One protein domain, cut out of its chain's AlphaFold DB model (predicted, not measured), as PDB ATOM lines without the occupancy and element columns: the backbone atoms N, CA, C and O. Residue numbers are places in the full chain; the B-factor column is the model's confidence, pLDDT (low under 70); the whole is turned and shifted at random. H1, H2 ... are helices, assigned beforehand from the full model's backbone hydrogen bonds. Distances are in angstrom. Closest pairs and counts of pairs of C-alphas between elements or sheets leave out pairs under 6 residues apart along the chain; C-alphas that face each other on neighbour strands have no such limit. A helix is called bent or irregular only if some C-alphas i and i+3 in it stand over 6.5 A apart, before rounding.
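Overview. This is residues 2 to 80 of the 149 residues of the protein "Helitron_like_N domain-containing protein" of Araneus ventricosus (UniProt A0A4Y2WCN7). The long helix H2 makes the middle of an elongated zigzag; short H1 folds back beside it on one side, and H3 lies beyond its other end, with the tail after H3 folding back towards H2. The 79 printed residues hold three named helices, H1, H2, H3, and no named strand: all helix. It is extended, radius of gyration of the C-alphas 20.6 A, a rod spanning 63 by 26 by 12 A.

Arrangement. Start at H2, residues 23 to 46; its residues 32 to 36 alone touch H1, residues 2 to 8, closest at the C-alphas of Ala 36 and Leu 2, 6.4 A. They form a helical hairpin, opposite ways at a shallow tilt of 28 degrees. H3, residues 53 to 69, is apart from both. Every O i to N i+4 pair is within hydrogen-bond range in H1 and H2, 10 of 13 in H3.

Along the chain. Find C-alpha 23 at (9.127, -56.377, -32.798); H2 runs 34.7 A from there. H1 measures 9.9 A. H3, 23.9 A, ends at C-alpha 69, (-29.157, -30.652, -8.647); it is irregular, C-alphas 55 and 58 being 7.6 A apart, with a kink of 32 degrees near residue 60.

Size, cuts and confidence. The farthest C-alphas, Asp 13 and Asn 69, are 64.9 A apart. The printed part has no cut; H1 to H2 is a long link. Look for pLDDT under 70 at residues 52 to 60, 64 and 66 to 76.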
ATOM      1  N   LEU A   2      10.628 -38.281 -22.185       79.25
ATOM      2  CA  LEU A   2      10.750 -38.498 -23.638       79.25
ATOM      3  C   LEU A   2      12.167 -38.259 -24.181       79.25
ATOM      4  O   LEU A   2      12.676 -39.099 -24.907       79.25
ATOM      5  N   GLN A   3      12.843 -37.186 -23.754       81.69
ATOM      6  CA  GLN A   3      14.232 -36.909 -24.156       81.69
ATOM      7  C   GLN A   3      15.209 -38.026 -23.755       81.69
ATOM      8  O   GLN A   3      16.041 -38.434 -24.555       81.69
ATOM      9  N   TYR A   4      15.064 -38.575 -22.545       85.75
ATOM     10  CA  TYR A   4      15.872 -39.708 -22.086       85.75
ATOM     11  C   TYR A   4      15.644 -40.949 -22.958       85.75
ATOM     12  O   TYR A   4      16.594 -41.578 -23.410       85.75
ATOM     13  N   LYS A   5      14.383 -41.263 -23.264       85.44
ATOM     14  CA  LYS A   5      14.033 -42.400 -24.125       85.44
ATOM     15  C   LYS A   5      14.502 -42.207 -25.566       85.44
ATOM     16  O   LYS A   5      15.029 -43.137 -26.157       85.44
ATOM     17  N   SER A   6      14.404 -40.987 -26.088       83.88
ATOM     18  CA  SER A   6      14.960 -40.624 -27.392       83.88
ATOM     19  C   SER A   6      16.482 -40.782 -27.439       83.88
ATOM     20  O   SER A   6      17.018 -41.145 -28.481       83.88
ATOM     21  N   ALA A   7      17.189 -40.521 -26.336       85.25
ATOM     22  CA  ALA A   7      18.635 -40.718 -26.261       85.25
ATOM     23  C   ALA A   7      19.028 -42.206 -26.248       85.25
ATOM     24  O   ALA A   7      20.097 -42.557 -26.748       85.25
ATOM     25  N   LEU A   8      18.168 -43.078 -25.710       85.31
ATOM     26  CA  LEU A   8      18.355 -44.533 -25.747       85.31
ATOM     27  C   LEU A   8      18.191 -45.112 -27.155       85.31
ATOM     28  O   LEU A   8      18.825 -46.112 -27.468       85.31
ATOM     29  N   THR A   9      17.388 -44.480 -28.010       81.69
ATOM     30  CA  THR A   9      17.213 -44.866 -29.420       81.69
ATOM     31  C   THR A   9      18.115 -44.078 -30.371       81.69
ATOM     32  O   THR A   9      17.912 -44.109 -31.582       81.69
ATOM     33  N   ALA A  10      19.097 -43.336 -29.857       81.31
ATOM     34  CA  ALA A  10      20.049 -42.643 -30.710       81.31
ATOM     35  C   ALA A  10      20.916 -43.659 -31.469       81.31
ATOM     36  O   ALA A  10      21.406 -44.629 -30.883       81.31
ATOM     37  N   VAL A  11      21.118 -43.412 -32.766       72.50
ATOM     38  CA  VAL A  11      22.053 -44.190 -33.584       72.50
ATOM     39  C   VAL A  11      23.465 -43.876 -33.098       72.50
ATOM     40  O   VAL A  11      23.877 -42.717 -33.074       72.50
ATOM     41  N   ARG A  12      24.167 -44.918 -32.666       76.88
ATOM     42  CA  ARG A  12      25.579 -44.906 -32.284       76.88
ATOM     43  C   ARG A  12      26.275 -45.968 -33.126       76.88
ATOM     44  O   ARG A  12      25.606 -46.892 -33.590       76.88
ATOM     45  N   ASP A  13      27.585 -45.842 -33.294       72.06
ATOM     46  CA  ASP A  13      28.370 -46.842 -34.030       72.06
ATOM     47  C   ASP A  13      28.349 -48.214 -33.323       72.06
ATOM     48  O   ASP A  13      28.509 -49.256 -33.957       72.06
ATOM     49  N   ASP A  14      28.047 -48.222 -32.022       79.12
ATOM     50  CA  ASP A  14      27.919 -49.425 -31.208       79.12
ATOM     51  C   ASP A  14      26.581 -50.167 -31.382       79.12
ATOM     52  O   ASP A  14      25.537 -49.629 -31.774       79.12
ATOM     53  N   PHE A  15      26.586 -51.448 -31.005       82.12
ATOM     54  CA  PHE A  15      25.375 -52.257 -30.934       82.12
ATOM     55  C   PHE A  15      24.378 -51.680 -29.915       82.12
ATOM     56  O   PHE A  15      24.655 -51.613 -28.718       82.12
ATOM     57  N   ASN A  16      23.183 -51.311 -30.391       84.88
ATOM     58  CA  ASN A  16      22.087 -50.860 -29.543       84.88
ATOM     59  C   ASN A  16      21.033 -51.975 -29.390       84.88
ATOM     60  O   ASN A  16      20.298 -52.243 -30.346       84.88
ATOM     61  N   PRO A  17      20.903 -52.591 -28.198       85.19
ATOM     62  CA  PRO A  17      19.970 -53.697 -27.986       85.19
ATOM     63  C   PRO A  17      18.505 -53.276 -28.107       85.19
ATOM     64  O   PRO A  17      17.662 -54.113 -28.407       85.19
ATOM     65  N   ILE A  18      18.181 -51.997 -27.885       86.25
ATOM     66  CA  ILE A  18      16.798 -51.512 -27.951       86.25
ATOM     67  C   ILE A  18      16.337 -51.437 -29.401       86.25
ATOM     68  O   ILE A  18      15.201 -51.794 -29.673       86.25
ATOM     69  N   ILE A  19      17.195 -50.995 -30.325       85.19
ATOM     70  CA  ILE A  19      16.830 -50.786 -31.738       85.19
ATOM     71  C   ILE A  19      16.909 -52.092 -32.538       85.19
ATOM     72  O   ILE A  19      16.097 -52.319 -33.426       85.19
ATOM     73  N   SER A  20      17.844 -52.980 -32.200       84.25
ATOM     74  CA  SER A  20      18.055 -54.232 -32.940       84.25
ATOM     75  C   SER A  20      17.156 -55.397 -32.496       84.25
ATOM     76  O   SER A  20      17.375 -56.530 -32.911       84.25
ATOM     77  N   ALA A  21      16.145 -55.148 -31.658       87.56
ATOM     78  CA  ALA A  21      15.237 -56.180 -31.148       87.56
ATOM     79  C   ALA A  21      13.953 -56.363 -31.994       87.56
ATOM     80  O   ALA A  21      13.067 -57.139 -31.620       87.56
ATOM     81  N   GLY A  22      13.827 -55.655 -33.122       88.12
ATOM     82  CA  GLY A  22      12.721 -55.781 -34.079       88.12
ATOM     83  C   GLY A  22      11.350 -55.515 -33.457       88.12
ATOM     84  O   GLY A  22      11.067 -54.415 -32.985       88.12
ATOM     85  N   LYS A  23      10.471 -56.523 -33.403       89.56
ATOM     86  CA  LYS A  23       9.127 -56.377 -32.798       89.56
ATOM     87  C   LYS A  23       9.161 -55.889 -31.345       89.56
ATOM     88  O   LYS A  23       8.296 -55.112 -30.946       89.56
ATOM     89  N   LEU A  24      10.160 -56.300 -30.561       91.38
ATOM     90  CA  LEU A  24      10.318 -55.826 -29.182       91.38
ATOM     91  C   LEU A  24      10.652 -54.332 -29.132       91.38
ATOM     92  O   LEU A  24      10.186 -53.632 -28.236       91.38
ATOM     93  N   THR A  25      11.396 -53.823 -30.117       89.38
ATOM     94  CA  THR A  25      11.651 -52.387 -30.286       89.38
ATOM     95  C   THR A  25      10.345 -51.629 -30.487       89.38
ATOM     96  O   THR A  25      10.107 -50.628 -29.816       89.38
ATOM     97  N   GLN A  26       9.466 -52.123 -31.364       90.00
ATOM     98  CA  GLN A  26       8.166 -51.496 -31.622       90.00
ATOM     99  C   GLN A  26       7.298 -51.454 -30.361       90.00
ATOM    100  O   GLN A  26       6.753 -50.402 -30.023       90.00
ATOM    101  N   GLN A  27       7.218 -52.569 -29.630       93.00
ATOM    102  CA  GLN A  27       6.499 -52.622 -28.360       93.00
ATOM    103  C   GLN A  27       7.084 -51.627 -27.353       93.00
ATOM    104  O   GLN A  27       6.347 -50.840 -26.761       93.00
ATOM    105  N   TRP A  28       8.410 -51.593 -27.217       91.81
ATOM    106  CA  TRP A  28       9.083 -50.659 -26.322       91.81
ATOM    107  C   TRP A  28       8.795 -49.197 -26.677       91.81
ATOM    108  O   TRP A  28       8.630 -48.384 -25.766       91.81
ATOM    109  N   ILE A  29       8.706 -48.842 -27.966       90.00
ATOM    110  CA  ILE A  29       8.342 -47.488 -28.421       90.00
ATOM    111  C   ILE A  29       6.922 -47.135 -27.961       90.00
ATOM    112  O   ILE A  29       6.718 -46.066 -27.377       90.00
ATOM    113  N   VAL A  30       5.956 -48.034 -28.175       91.81
ATOM    114  CA  VAL A  30       4.550 -47.827 -27.785       91.81
ATOM    115  C   VAL A  30       4.416 -47.709 -26.269       91.81
ATOM    116  O   VAL A  30       3.886 -46.712 -25.775       91.81
ATOM    117  N   ASP A  31       4.973 -48.659 -25.520       93.56
ATOM    118  CA  ASP A  31       4.984 -48.637 -24.053       93.56
ATOM    119  C   ASP A  31       5.659 -47.368 -23.538       93.56
ATOM    120  O   ASP A  31       5.249 -46.752 -22.547       93.56
ATOM    121  N   SER A  32       6.691 -46.922 -24.251       92.00
ATOM    122  CA  SER A  32       7.415 -45.729 -23.883       92.00
ATOM    123  C   SER A  32       6.616 -44.453 -24.028       92.00
ATOM    124  O   SER A  32       6.703 -43.592 -23.144       92.00
ATOM    125  N   TYR A  33       5.846 -44.358 -25.105       89.75
ATOM    126  CA  TYR A  33       4.904 -43.281 -25.347       89.75
ATOM    127  C   TYR A  33       3.777 -43.287 -24.307       89.75
ATOM    128  O   TYR A  33       3.515 -42.254 -23.687       89.75
ATOM    129  N   LEU A  34       3.186 -44.454 -24.029       92.31
ATOM    130  CA  LEU A  34       2.139 -44.610 -23.015       92.31
ATOM    131  C   LEU A  34       2.623 -44.180 -21.629       92.31
ATOM    132  O   LEU A  34       1.940 -43.419 -20.943       92.31
ATOM    133  N   GLN A  35       3.830 -44.592 -21.237       93.25
ATOM    134  CA  GLN A  35       4.415 -44.181 -19.964       93.25
ATOM    135  C   GLN A  35       4.610 -42.660 -19.905       93.25
ATOM    136  O   GLN A  35       4.317 -42.039 -18.884       93.25
ATOM    137  N   ALA A  36       5.091 -42.031 -20.980       91.19
ATOM    138  CA  ALA A  36       5.250 -40.579 -21.017       91.19
ATOM    139  C   ALA A  36       3.898 -39.852 -20.904       91.19
ATOM    140  O   ALA A  36       3.773 -38.925 -20.101       91.19
ATOM    141  N   GLY A  37       2.879 -40.311 -21.633       90.00
ATOM    142  CA  GLY A  37       1.519 -39.773 -21.562       90.00
ATOM    143  C   GLY A  37       0.897 -39.916 -20.172       90.00
ATOM    144  O   GLY A  37       0.373 -38.946 -19.627       90.00
ATOM    145  N   ALA A  38       1.031 -41.088 -19.546       91.44
ATOM    146  CA  ALA A  38       0.542 -41.341 -18.191       91.44
ATOM    147  C   ALA A  38       1.213 -40.434 -17.145       91.44
ATOM    148  O   ALA A  38       0.549 -39.937 -16.231       91.44
ATOM    149  N   ASN A  39       2.514 -40.165 -17.294       91.38
ATOM    150  CA  ASN A  39       3.223 -39.229 -16.422       91.38
ATOM    151  C   ASN A  39       2.748 -37.789 -16.613       91.38
ATOM    152  O   ASN A  39       2.518 -37.100 -15.622       91.38
ATOM    153  N   ASN A  40       2.529 -37.354 -17.856       89.38
ATOM    154  CA  ASN A  40       1.974 -36.031 -18.138       89.38
ATOM    155  C   ASN A  40       0.571 -35.872 -17.531       89.38
ATOM    156  O   ASN A  40       0.293 -34.866 -16.883       89.38
ATOM    157  N   LEU A  41      -0.297 -36.879 -17.669       90.00
ATOM    158  CA  LEU A  41      -1.629 -36.879 -17.053       90.00
ATOM    159  C   LEU A  41      -1.558 -36.855 -15.524       90.00
ATOM    160  O   LEU A  41      -2.299 -36.118 -14.876       90.00
ATOM    161  N   THR A  42      -0.646 -37.633 -14.941       91.38
ATOM    162  CA  THR A  42      -0.430 -37.643 -13.491       91.38
ATOM    163  C   THR A  42       0.031 -36.277 -13.001       91.38
ATOM    164  O   THR A  42      -0.505 -35.792 -12.008       91.38
ATOM    165  N   PHE A  43       0.957 -35.638 -13.719       89.69
ATOM    166  CA  PHE A  43       1.422 -34.286 -13.426       89.69
ATOM    167  C   PHE A  43       0.276 -33.271 -13.482       89.69
ATOM    168  O   PHE A  43       0.081 -32.523 -12.527       89.69
ATOM    169  N   ILE A  44      -0.525 -33.294 -14.554       88.62
ATOM    170  CA  ILE A  44      -1.688 -32.410 -14.710       88.62
ATOM    171  C   ILE A  44      -2.658 -32.599 -13.546       88.62
ATOM    172  O   ILE A  44      -3.123 -31.614 -12.980       88.62
ATOM    173  N   ARG A  45      -2.939 -33.845 -13.156       86.38
ATOM    174  CA  ARG A  45      -3.843 -34.164 -12.048       86.38
ATOM    175  C   ARG A  45      -3.338 -33.637 -10.701       86.38
ATOM    176  O   ARG A  45      -4.144 -33.144  -9.923       86.38
ATOM    177  N   THR A  46      -2.041 -33.741 -10.410       88.81
ATOM    178  CA  THR A  46      -1.477 -33.340  -9.106       88.81
ATOM    179  C   THR A  46      -1.148 -31.851  -9.009       88.81
ATOM    180  O   THR A  46      -1.196 -31.299  -7.915       88.81
ATOM    181  N   HIS A  47      -0.867 -31.181 -10.130       87.38
ATOM    182  CA  HIS A  47      -0.446 -29.775 -10.167       87.38
ATOM    183  C   HIS A  47      -1.542 -28.835 -10.702       87.38
ATOM    184  O   HIS A  47      -1.235 -27.744 -11.180       87.38
ATOM    185  N   GLN A  48      -2.826 -29.215 -10.607       79.25
ATOM    186  CA  GLN A  48      -3.954 -28.407 -11.105       79.25
ATOM    187  C   GLN A  48      -3.917 -26.954 -10.605       79.25
ATOM    188  O   GLN A  48      -4.115 -26.044 -11.402       79.25
ATOM    189  N   GLN A  49      -3.607 -26.723  -9.323       76.12
ATOM    190  CA  GLN A  49      -3.548 -25.375  -8.736       76.12
ATOM    191  C   GLN A  49      -2.479 -24.484  -9.391       76.12
ATOM    192  O   GLN A  49      -2.702 -23.297  -9.599       76.12
ATOM    193  N   GLN A  50      -1.338 -25.059  -9.784       78.31
ATOM    194  CA  GLN A  50      -0.261 -24.319 -10.452       78.31
ATOM    195  C   GLN A  50      -0.585 -24.011 -11.920       78.31
ATOM    196  O   GLN A  50      -0.055 -23.057 -12.489       78.31
ATOM    197  N   LEU A  51      -1.475 -24.789 -12.546       74.38
ATOM    198  CA  LEU A  51      -1.833 -24.677 -13.965       74.38
ATOM    199  C   LEU A  51      -2.777 -23.496 -14.285       74.38
ATOM    200  O   LEU A  51      -3.559 -23.573 -15.229       74.38
ATOM    201  N   ARG A  52      -2.701 -22.384 -13.537       65.00
ATOM    202  CA  ARG A  52      -3.610 -21.221 -13.644       65.00
ATOM    203  C   ARG A  52      -5.082 -21.645 -13.731       65.00
ATOM    204  O   ARG A  52      -5.842 -21.162 -14.573       65.00
ATOM    205  N   THR A  53      -5.489 -22.559 -12.853       59.03
ATOM    206  CA  THR A  53      -6.889 -22.988 -12.753       59.03
ATOM    207  C   THR A  53      -7.815 -21.917 -12.174       59.03
ATOM    208  O   THR A  53      -9.029 -22.069 -12.257       59.03
ATOM    209  N   GLU A  54      -7.266 -20.810 -11.664       54.25
ATOM    210  CA  GLU A  54      -7.999 -19.654 -11.127       54.25
ATOM    211  C   GLU A  54      -9.009 -19.063 -12.128       54.25
ATOM    212  O   GLU A  54     -10.103 -18.668 -11.739       54.25
ATOM    213  N   LEU A  55      -8.712 -19.114 -13.435       59.22
ATOM    214  CA  LEU A  55      -9.640 -18.715 -14.507       59.22
ATOM    215  C   LEU A  55     -10.897 -19.604 -14.610       59.22
ATOM    216  O   LEU A  55     -11.823 -19.269 -15.346       59.22
ATOM    217  N   TYR A  56     -10.938 -20.736 -13.902       62.59
ATOM    218  CA  TYR A  56     -11.999 -21.741 -13.989       62.59
ATOM    219  C   TYR A  56     -12.783 -21.926 -12.690       62.59
ATOM    220  O   TYR A  56     -13.580 -22.860 -12.624       62.59
ATOM    221  N   GLN A  57     -12.621 -21.040 -11.697       61.78
ATOM    222  CA  GLN A  57     -13.475 -21.034 -10.499       61.78
ATOM    223  C   GLN A  57     -14.960 -21.017 -10.888       61.78
ATOM    224  O   GLN A  57     -15.690 -21.916 -10.500       61.78
ATOM    225  N   GLY A  58     -15.369 -20.142 -11.815       66.56
ATOM    226  CA  GLY A  58     -16.764 -20.095 -12.275       66.56
ATOM    227  C   GLY A  58     -17.265 -21.369 -12.980       66.56
ATOM    228  O   GLY A  58     -18.460 -21.652 -12.968       66.56
ATOM    229  N   PHE A  59     -16.374 -22.172 -13.576       67.12
ATOM    230  CA  PHE A  59     -16.740 -23.475 -14.147       67.12
ATOM    231  C   PHE A  59     -16.851 -24.558 -13.065       67.12
ATOM    232  O   PHE A  59     -17.761 -25.383 -13.122       67.12
ATOM    233  N   ALA A  60     -15.958 -24.536 -12.072       66.69
ATOM    234  CA  ALA A  60     -16.042 -25.403 -10.900       66.69
ATOM    235  C   ALA A  60     -17.333 -25.135 -10.108       66.69
ATOM    236  O   ALA A  60     -18.061 -26.080  -9.816       66.69
ATOM    237  N   ASP A  61     -17.675 -23.863  -9.894       70.25
ATOM    238  CA  ASP A  61     -18.905 -23.440  -9.221       70.25
ATOM    239  C   ASP A  61     -20.152 -23.905  -9.992       70.25
ATOM    240  O   ASP A  61     -21.132 -24.367  -9.407       70.25
ATOM    241  N   HIS A  62     -20.137 -23.830 -11.329       71.25
ATOM    242  CA  HIS A  62     -21.246 -24.321 -12.153       71.25
ATOM    243  C   HIS A  62     -21.410 -25.844 -12.068       71.25
ATOM    244  O   HIS A  62     -22.535 -26.336 -11.960       71.25
ATOM    245  N   LEU A  63     -20.305 -26.596 -12.089       70.50
ATOM    246  CA  LEU A  63     -20.325 -28.049 -11.922       70.50
ATOM    247  C   LEU A  63     -20.805 -28.461 -10.530       70.50
ATOM    248  O   LEU A  63     -21.563 -29.422 -10.423       70.50
ATOM    249  N   GLU A  64     -20.401 -27.745  -9.484       69.69
ATOM    250  CA  GLU A  64     -20.848 -27.999  -8.113       69.69
ATOM    251  C   GLU A  64     -22.356 -27.759  -7.968       69.69
ATOM    252  O   GLU A  64     -23.074 -28.627  -7.468       69.69
ATOM    253  N   ASN A  65     -22.865 -26.655  -8.523       72.88
ATOM    254  CA  ASN A  65     -24.303 -26.387  -8.589       72.88
ATOM    255  C   ASN A  65     -25.057 -27.460  -9.399       72.88
ATOM    256  O   ASN A  65     -26.130 -27.911  -9.000       72.88
ATOM    257  N   ALA A  66     -24.518 -27.912 -10.534       69.00
ATOM    258  CA  ALA A  66     -25.138 -28.962 -11.347       69.00
ATOM    259  C   ALA A  66     -25.133 -30.334 -10.641       69.00
ATOM    260  O   ALA A  66     -26.115 -31.073 -10.724       69.00
ATOM    261  N   ALA A  67     -24.066 -30.658  -9.909       65.00
ATOM    262  CA  ALA A  67     -23.931 -31.887  -9.127       65.00
ATOM    263  C   ALA A  67     -24.781 -31.888  -7.846       65.00
ATOM    264  O   ALA A  67     -25.110 -32.952  -7.340       65.00
ATOM    265  N   GLN A  68     -25.155 -30.724  -7.315       65.19
ATOM    266  CA  GLN A  68     -26.146 -30.626  -6.237       65.19
ATOM    267  C   GLN A  68     -27.575 -30.851  -6.753       65.19
ATOM    268  O   GLN A  68     -28.410 -31.400  -6.038       65.19
ATOM    269  N   ASN A  69     -27.849 -30.473  -8.007       66.81
ATOM    270  CA  ASN A  69     -29.157 -30.652  -8.647       66.81
ATOM    271  C   ASN A  69     -29.371 -32.063  -9.229       66.81
ATOM    272  O   ASN A  69     -30.509 -32.519  -9.337       66.81
ATOM    273  N   ALA A  70     -28.303 -32.773  -9.597       63.09
ATOM    274  CA  ALA A  70     -28.354 -34.167 -10.031       63.09
ATOM    275  C   ALA A  70     -27.870 -35.082  -8.899       63.09
ATOM    276  O   ALA A  70     -26.797 -34.863  -8.360       63.09
ATOM    277  N   VAL A  71     -28.595 -36.155  -8.561       59.62
ATOM    278  CA  VAL A  71     -28.152 -37.184  -7.586       59.62
ATOM    279  C   VAL A  71     -27.023 -38.043  -8.188       59.62
ATOM    280  O   VAL A  71     -27.122 -39.258  -8.326       59.62
ATOM    281  N   VAL A  72     -25.946 -37.407  -8.638       59.00
ATOM    282  CA  VAL A  72     -24.785 -38.026  -9.268       59.00
ATOM    283  C   VAL A  72     -23.563 -37.502  -8.533       59.00
ATOM    284  O   VAL A  72     -23.280 -36.308  -8.547       59.00
ATOM    285  N   LYS A  73     -22.814 -38.404  -7.889       56.28
ATOM    286  CA  LYS A  73     -21.490 -38.079  -7.347       56.28
ATOM    287  C   LYS A  73     -20.568 -37.729  -8.514       56.28
ATOM    288  O   LYS A  73     -20.001 -38.619  -9.147       56.28
ATOM    289  N   ALA A  74     -20.432 -36.442  -8.806       61.25
ATOM    290  CA  ALA A  74     -19.400 -35.959  -9.705       61.25
ATOM    291  C   ALA A  74     -18.027 -36.304  -9.100       61.25
ATOM    292  O   ALA A  74     -17.775 -36.058  -7.920       61.25
ATOM    293  N   GLY A  75     -17.153 -36.936  -9.889       65.88
ATOM    294  CA  GLY A  75     -15.752 -37.120  -9.506       65.88
ATOM    295  C   GLY A  75     -15.019 -35.779  -9.411       65.88
ATOM    296  O   GLY A  75     -15.571 -34.739  -9.760       65.88
ATOM    297  N   ILE A  76     -13.755 -35.795  -8.974       65.50
ATOM    298  CA  ILE A  76     -12.925 -34.581  -8.949       65.50
ATOM    299  C   ILE A  76     -12.719 -34.109 -10.399       65.50
ATOM    300  O   ILE A  76     -12.110 -34.851 -11.179       65.50
ATOM    301  N   PRO A  77     -13.202 -32.914 -10.787       70.62
ATOM    302  CA  PRO A  77     -13.013 -32.415 -12.140       70.62
ATOM    303  C   PRO A  77     -11.529 -32.104 -12.361       70.62
ATOM    304  O   PRO A  77     -10.927 -31.320 -11.628       70.62
ATOM    305  N   VAL A  78     -10.921 -32.733 -13.370       75.12
ATOM    306  CA  VAL A  78      -9.547 -32.438 -13.798       75.12
ATOM    307  C   VAL A  78      -9.619 -31.719 -15.131       75.12
ATOM    308  O   VAL A  78     -10.066 -32.286 -16.129       75.12
ATOM    309  N   ASN A  79      -9.153 -30.475 -15.158       78.38
ATOM    310  CA  ASN A  79      -9.136 -29.687 -16.377       78.38
ATOM    311  C   ASN A  79      -7.871 -30.006 -17.174       78.38
ATOM    312  O   ASN A  79      -6.746 -29.840 -16.692       78.38
ATOM    313  N   LEU A  80      -8.059 -30.460 -18.415       85.50
ATOM    314  CA  LEU A  80      -6.959 -30.663 -19.351       85.50
ATOM    315  C   LEU A  80      -6.600 -29.328 -20.030       85.50
ATOM    316  O   LEU A  80      -7.481 -28.682 -20.609       85.50
TER     317      LEU A  80